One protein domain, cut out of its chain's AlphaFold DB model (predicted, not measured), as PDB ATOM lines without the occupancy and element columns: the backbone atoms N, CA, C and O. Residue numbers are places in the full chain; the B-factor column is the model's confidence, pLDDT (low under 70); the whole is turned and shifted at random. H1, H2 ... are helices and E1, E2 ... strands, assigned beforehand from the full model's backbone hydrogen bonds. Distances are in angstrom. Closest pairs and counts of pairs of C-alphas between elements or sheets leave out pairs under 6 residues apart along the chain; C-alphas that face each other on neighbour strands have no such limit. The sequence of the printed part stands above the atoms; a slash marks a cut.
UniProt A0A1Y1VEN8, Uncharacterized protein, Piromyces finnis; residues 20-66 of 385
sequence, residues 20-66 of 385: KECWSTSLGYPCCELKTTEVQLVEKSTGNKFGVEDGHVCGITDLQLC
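What this domain is: This is residues 20 to 66 of the 385 residues of an uncharacterized protein of Piromyces finnis (UniProt A0A1Y1VEN8). This is a small domain with little regular structure: a two-stranded hairpin, E1 and E2, a long loop of residues 28 to 48 winding past it, and two short helices, H1 and H2, set apart from each other. The 47 printed residues hold H1, E1, E2, H2 in that order, with 18 in named elements, mixed in class. The antiparallel sheet's order is E1 - E2. The whole is compact, radius of gyration of the C-alphas 9.5 A, spanning 25 by 22 by 18 A.

How they stand to each other: E1, residues 49 to 53, and E2, residues 56 to 59, form a hairpin, antiparallel at 143 degrees; N 51 and O 58 are 2.9 A apart, within hydrogen-bond range. Residues 41 to 42 pair with residues 49 to 50 of E1, antiparallel. The closest C-alphas of E2 and H1, residues 23 to 27, are those of Gly 59 and Ser 24, 5.0 A apart. H2, residues 62 to 65, is apart from H1 and E1. H1 has 0 of 1 O i to N i+4 pairs within range but 2 of 2 O i to N i+3 pairs; H2 is too short for an O i to N i+4 pair.

Where its parts are: E1 is 13.4 A long from C-alpha 49 at (-25.156, -6.069, -2.998), and E2 10.2 A. H1, 7.5 A, begins at C-alpha 23, (-31.787, -4.019, -10.211). H2, 4.8 A, ends at C-alpha 65, (-18.022, -1.319, -7.803).

The domain as a whole: The C-alphas farthest apart, of Ser 45 and Asp 54, are 26.1 A apart. The printed part has no cut. The link from H1 to E1 is long, 21 residues. Residue 20 alone has pLDDT under 70.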
ATOM      1  N   LYS A  20     -29.739   4.258 -15.667       57.81
ATOM      2  CA  LYS A  20     -28.808   3.294 -15.089       57.81
ATOM      3  C   LYS A  20     -29.657   2.164 -14.529       57.81
ATOM      4  O   LYS A  20     -30.190   2.302 -13.432       57.81
ATOM      5  N   GLU A  21     -29.818   1.097 -15.312       71.25
ATOM      6  CA  GLU A  21     -30.626  -0.063 -14.948       71.25
ATOM      7  C   GLU A  21     -30.163  -0.589 -13.593       71.25
ATOM      8  O   GLU A  21     -29.069  -1.129 -13.426       71.25
ATOM      9  N   CYS A  22     -31.010  -0.360 -12.602       86.81
ATOM     10  CA  CYS A  22     -30.681  -0.515 -11.205       86.81
ATOM     11  C   CYS A  22     -31.604  -1.578 -10.632       86.81
ATOM     12  O   CYS A  22     -32.768  -1.327 -10.311       86.81
ATOM     13  N   TRP A  23     -31.069  -2.794 -10.559       91.31
ATOM     14  CA  TRP A  23     -31.787  -4.019 -10.211       91.31
ATOM     15  C   TRP A  23     -32.588  -3.905  -8.902       91.31
ATOM     16  O   TRP A  23     -33.656  -4.504  -8.788       91.31
ATOM     17  N   SER A  24     -32.133  -3.102  -7.934       92.56
ATOM     18  CA  SER A  24     -32.763  -2.970  -6.615       92.56
ATOM     19  C   SER A  24     -34.136  -2.300  -6.655       92.56
ATOM     20  O   SER A  24     -34.982  -2.598  -5.812       92.56
ATOM     21  N   THR A  25     -34.394  -1.462  -7.667       91.44
ATOM     22  CA  THR A  25     -35.698  -0.807  -7.869       91.44
ATOM     23  C   THR A  25     -36.819  -1.828  -8.060       91.44
ATOM     24  O   THR A  25     -37.911  -1.646  -7.526       91.44
ATOM     25  N   SER A  26     -36.528  -2.962  -8.714       90.62
ATOM     26  CA  SER A  26     -37.471  -4.079  -8.880       90.62
ATOM     27  C   SER A  26     -37.848  -4.771  -7.562       90.62
ATOM     28  O   SER A  26     -38.900  -5.400  -7.476       90.62
ATOM     29  N   LEU A  27     -37.016  -4.617  -6.524       90.38
ATOM     30  CA  LEU A  27     -37.236  -5.118  -5.165       90.38
ATOM     31  C   LEU A  27     -37.750  -4.026  -4.205       90.38
ATOM     32  O   LEU A  27     -37.901  -4.287  -3.015       90.38
ATOM     33  N   GLY A  28     -38.010  -2.812  -4.705       92.56
ATOM     34  CA  GLY A  28     -38.500  -1.679  -3.916       92.56
ATOM     35  C   GLY A  28     -37.424  -0.847  -3.206       92.56
ATOM     36  O   GLY A  28     -37.780  -0.004  -2.387       92.56
ATOM     37  N   TYR A  29     -36.135  -1.043  -3.513       93.19
ATOM     38  CA  TYR A  29     -35.031  -0.280  -2.913       93.19
ATOM     39  C   TYR A  29     -34.414   0.713  -3.916       93.19
ATOM     40  O   TYR A  29     -34.138   0.325  -5.058       93.19
ATOM     41  N   PRO A  30     -34.142   1.971  -3.516       94.56
ATOM     42  CA  PRO A  30     -33.453   2.940  -4.368       94.56
ATOM     43  C   PRO A  30     -32.031   2.477  -4.706       94.56
ATOM     44  O   PRO A  30     -31.492   1.558  -4.093       94.56
ATOM     45  N   CYS A  31     -31.416   3.119  -5.689       94.12
ATOM     46  CA  CYS A  31     -30.018   2.901  -6.053       94.12
ATOM     47  C   CYS A  31     -29.115   3.688  -5.111       94.12
ATOM     48  O   CYS A  31     -29.497   4.776  -4.696       94.12
ATOM     49  N   CYS A  32     -27.919   3.183  -4.818       94.69
ATOM     50  CA  CYS A  32     -26.923   3.998  -4.131       94.69
ATOM     51  C   CYS A  32     -26.413   5.084  -5.100       94.69
ATOM     52  O   CYS A  32     -25.943   4.764  -6.199       94.69
ATOM     53  N   GLU A  33     -26.523   6.354  -4.722       93.06
ATOM     54  CA  GLU A  33     -26.133   7.512  -5.533       93.06
ATOM     55  C   GLU A  33     -24.674   7.924  -5.305       93.06
ATOM     56  O   GLU A  33     -23.998   8.391  -6.230       93.06
ATOM     57  N   LEU A  34     -24.150   7.730  -4.093       91.19
ATOM     58  CA  LEU A  34     -22.784   8.102  -3.753       91.19
ATOM     59  C   LEU A  34     -21.818   7.016  -4.230       91.19
ATOM     60  O   LEU A  34     -21.948   5.829  -3.926       91.19
ATOM     61  N   LYS A  35     -20.775   7.431  -4.953       91.12
ATOM     62  CA  LYS A  35     -19.705   6.536  -5.424       91.12
ATOM     63  C   LYS A  35     -18.904   5.896  -4.280       91.12
ATOM     64  O   LYS A  35     -18.290   4.854  -4.474       91.12
ATOM     65  N   THR A  36     -18.909   6.526  -3.110       90.25
ATOM     66  CA  THR A  36     -18.211   6.088  -1.894       90.25
ATOM     67  C   THR A  36     -19.005   5.092  -1.051       90.25
ATOM     68  O   THR A  36     -18.501   4.661  -0.020       90.25
ATOM     69  N   THR A  37     -20.237   4.740  -1.434       92.19
ATOM     70  CA  THR A  37     -21.076   3.846  -0.628       92.19
ATOM     71  C   THR A  37     -20.557   2.416  -0.670       92.19
ATOM     72  O   THR A  37     -20.513   1.770  -1.718       92.19
ATOM     73  N   GLU A  38     -20.165   1.922   0.500       91.12
ATOM     74  CA  GLU A  38     -19.622   0.581   0.675       91.12
ATOM     75  C   GLU A  38     -20.717  -0.494   0.696       91.12
ATOM     76  O   GLU A  38     -21.871  -0.258   1.065       91.12
ATOM     77  N   VAL A  39     -20.335  -1.717   0.323       93.69
ATOM     78  CA  VAL A  39     -21.213  -2.890   0.382       93.69
ATOM     79  C   VAL A  39     -21.352  -3.336   1.838       93.69
ATOM     80  O   VAL A  39     -20.419  -3.898   2.404       93.69
ATOM     81  N   GLN A  40     -22.531  -3.131   2.422       92.44
ATOM     82  CA  GLN A  40     -22.859  -3.535   3.795       92.44
ATOM     83  C   GLN A  40     -23.469  -4.943   3.860       92.44
ATOM     84  O   GLN A  40     -23.261  -5.679   4.823       92.44
ATOM     85  N   LEU A  41     -24.214  -5.342   2.825       92.06
ATOM     86  CA  LEU A  41     -24.878  -6.643   2.753       92.06
ATOM     87  C   LEU A  41     -24.687  -7.272   1.371       92.06
ATOM     88  O   LEU A  41     -24.809  -6.599   0.350       92.06
ATOM     89  N   VAL A  42     -24.448  -8.585   1.342       93.94
ATOM     90  CA  VAL A  42     -24.495  -9.398   0.121       93.94
ATOM     91  C   VAL A  42     -25.542 -10.491   0.305       93.94
ATOM     92  O   VAL A  42     -25.416 -11.352   1.178       93.94
ATOM     93  N   GLU A  43     -26.586 -10.454  -0.513       92.44
ATOM     94  CA  GLU A  43     -27.647 -11.452  -0.528       92.44
ATOM     95  C   GLU A  43     -27.137 -12.749  -1.179       92.44
ATOM     96  O   GLU A  43     -26.716 -12.771  -2.334       92.44
ATOM     97  N   LYS A  44     -27.169 -13.859  -0.431       91.44
ATOM     98  CA  LYS A  44     -26.550 -15.132  -0.853       91.44
ATOM     99  C   LYS A  44     -27.277 -15.849  -1.997       91.44
ATOM    100  O   LYS A  44     -26.657 -16.658  -2.676       91.44
ATOM    101  N   SER A  45     -28.575 -15.607  -2.169       88.69
ATOM    102  CA  SER A  45     -29.428 -16.248  -3.185       88.69
ATOM    103  C   SER A  45     -29.227 -15.661  -4.582       88.69
ATOM    104  O   SER A  45     -29.295 -16.388  -5.569       88.69
ATOM    105  N   THR A  46     -28.992 -14.355  -4.660       89.19
ATOM    106  CA  THR A  46     -28.968 -13.558  -5.897       89.19
ATOM    107  C   THR A  46     -27.580 -13.007  -6.225       89.19
ATOM    108  O   THR A  46     -27.303 -12.690  -7.376       89.19
ATOM    109  N   GLY A  47     -26.706 -12.866  -5.222       88.31
ATOM    110  CA  GLY A  47     -25.468 -12.092  -5.318       88.31
ATOM    111  C   GLY A  47     -25.674 -10.575  -5.212       88.31
ATOM    112  O   GLY A  47     -24.700  -9.830  -5.336       88.31
ATOM    113  N   ASN A  48     -26.910 -10.114  -4.972       92.44
ATOM    114  CA  ASN A  48     -27.259  -8.699  -4.851       92.44
ATOM    115  C   ASN A  48     -26.489  -8.033  -3.706       92.44
ATOM    116  O   ASN A  48     -26.360  -8.590  -2.615       92.44
ATOM    117  N   LYS A  49     -25.992  -6.819  -3.944       95.06
ATOM    118  CA  LYS A  49     -25.156  -6.069  -2.998       95.06
ATOM    119  C   LYS A  49     -25.896  -4.820  -2.546       95.06
ATOM    120  O   LYS A  49     -26.318  -4.035  -3.383       95.06
ATOM    121  N   PHE A  50     -26.026  -4.602  -1.247       95.75
ATOM    122  CA  PHE A  50     -26.718  -3.435  -0.709       95.75
ATOM    123  C   PHE A  50     -25.766  -2.561   0.108       95.75
ATOM    124  O   PHE A  50     -24.897  -3.069   0.823       95.75
ATOM    125  N   GLY A  51     -25.946  -1.252  -0.019       95.69
ATOM    126  CA  GLY A  51     -25.317  -0.218   0.791       95.69
ATOM    127  C   GLY A  51     -26.355   0.483   1.664       95.69
ATOM    128  O   GLY A  51     -27.535   0.116   1.669       95.69
ATOM    129  N   VAL A  52     -25.913   1.499   2.403       95.69
ATOM    130  CA  VAL A  52     -26.790   2.366   3.197       95.69
ATOM    131  C   VAL A  52     -26.415   3.821   2.945       95.69
ATOM    132  O   VAL A  52     -25.263   4.199   3.146       95.69
ATOM    133  N   GLU A  53     -27.392   4.627   2.542       95.81
ATOM    134  CA  GLU A  53     -27.270   6.070   2.313       95.81
ATOM    135  C   GLU A  53     -28.383   6.783   3.085       95.81
ATOM    136  O   GLU A  53     -29.529   6.336   3.076       95.81
ATOM    137  N   ASP A  54     -28.046   7.839   3.830       91.69
ATOM    138  CA  ASP A  54     -28.980   8.609   4.671       91.69
ATOM    139  C   ASP A  54     -29.904   7.750   5.566       91.69
ATOM    140  O   ASP A  54     -31.065   8.078   5.805       91.69
ATOM    141  N   GLY A  55     -29.391   6.615   6.058       91.50
ATOM    142  CA  GLY A  55     -30.128   5.658   6.896       91.50
ATOM    143  C   GLY A  55     -31.064   4.701   6.142       91.50
ATOM    144  O   GLY A  55     -31.727   3.883   6.780       91.50
ATOM    145  N   HIS A  56     -31.104   4.760   4.810       93.44
ATOM    146  CA  HIS A  56     -31.940   3.925   3.949       93.44
ATOM    147  C   HIS A  56     -31.099   2.884   3.201       93.44
ATOM    148  O   HIS A  56     -29.975   3.151   2.780       93.44
ATOM    149  N   VAL A  57     -31.648   1.680   3.020       95.75
ATOM    150  CA  VAL A  57     -30.992   0.608   2.256       95.75
ATOM    151  C   VAL A  57     -31.087   0.911   0.763       95.75
ATOM    152  O   VAL A  57     -32.182   1.140   0.248       95.75
ATOM    153  N   CYS A  58     -29.951   0.861   0.069       96.12
ATOM    154  CA  CYS A  58     -29.847   1.132  -1.360       96.12
ATOM    155  C   CYS A  58     -29.140  -0.013  -2.108       96.12
ATOM    156  O   CYS A  58     -28.337  -0.754  -1.537       96.12
ATOM    157  N   GLY A  59     -29.441  -0.182  -3.394       95.81
ATOM    158  CA  GLY A  59     -28.785  -1.146  -4.272       95.81
ATOM    159  C   GLY A  59     -27.446  -0.641  -4.789       95.81
ATOM    160  O   GLY A  59     -27.378   0.400  -5.445       95.81
ATOM    161  N   ILE A  60     -26.387  -1.408  -4.548       95.06
ATOM    162  CA  ILE A  60     -25.063  -1.151  -5.109       95.06
ATOM    163  C   ILE A  60     -25.082  -1.461  -6.608       95.06
ATOM    164  O   ILE A  60     -25.596  -2.494  -7.051       95.06
ATOM    165  N   THR A  61     -24.482  -0.569  -7.389       94.25
ATOM    166  CA  THR A  61     -24.370  -0.681  -8.846       94.25
ATOM    167  C   THR A  61     -22.910  -0.575  -9.281       94.25
ATOM    168  O   THR A  61     -22.004  -0.400  -8.460       94.25
ATOM    169  N   ASP A  62     -22.668  -0.638 -10.590       93.69
ATOM    170  CA  ASP A  62     -21.338  -0.440 -11.169       93.69
ATOM    171  C   ASP A  62     -20.672   0.859 -10.688       93.69
ATOM    172  O   ASP A  62     -19.454   0.885 -10.512       93.69
ATOM    173  N   LEU A  63     -21.463   1.907 -10.402       92.94
ATOM    174  CA  LEU A  63     -21.001   3.207  -9.904       92.94
ATOM    175  C   LEU A  63     -20.058   3.088  -8.698       92.94
ATOM    176  O   LEU A  63     -19.029   3.760  -8.688       92.94
ATOM    177  N   GLN A  64     -20.394   2.234  -7.727       94.50
ATOM    178  CA  GLN A  64     -19.583   1.970  -6.533       94.50
ATOM    179  C   GLN A  64     -18.547   0.859  -6.769       94.50
ATOM    180  O   GLN A  64     -17.449   0.894  -6.220       94.50
ATOM    181  N   LEU A  65     -18.875  -0.144  -7.591       92.38
ATOM    182  CA  LEU A  65     -18.022  -1.319  -7.803       92.38
ATOM    183  C   LEU A  65     -16.794  -1.050  -8.694       92.38
ATOM    184  O   LEU A  65     -15.842  -1.837  -8.660       92.38
ATOM    185  N   CYS A  66     -16.803   0.034  -9.478       92.44
ATOM    186  CA  CYS A  66     -15.800   0.298 -10.506       92.44
ATOM    187  C   CYS A  66     -15.239   1.734 -10.523       92.44
ATOM    188  O   CYS A  66     -16.003   2.704 -10.472       92.44
TER     189      CYS A  66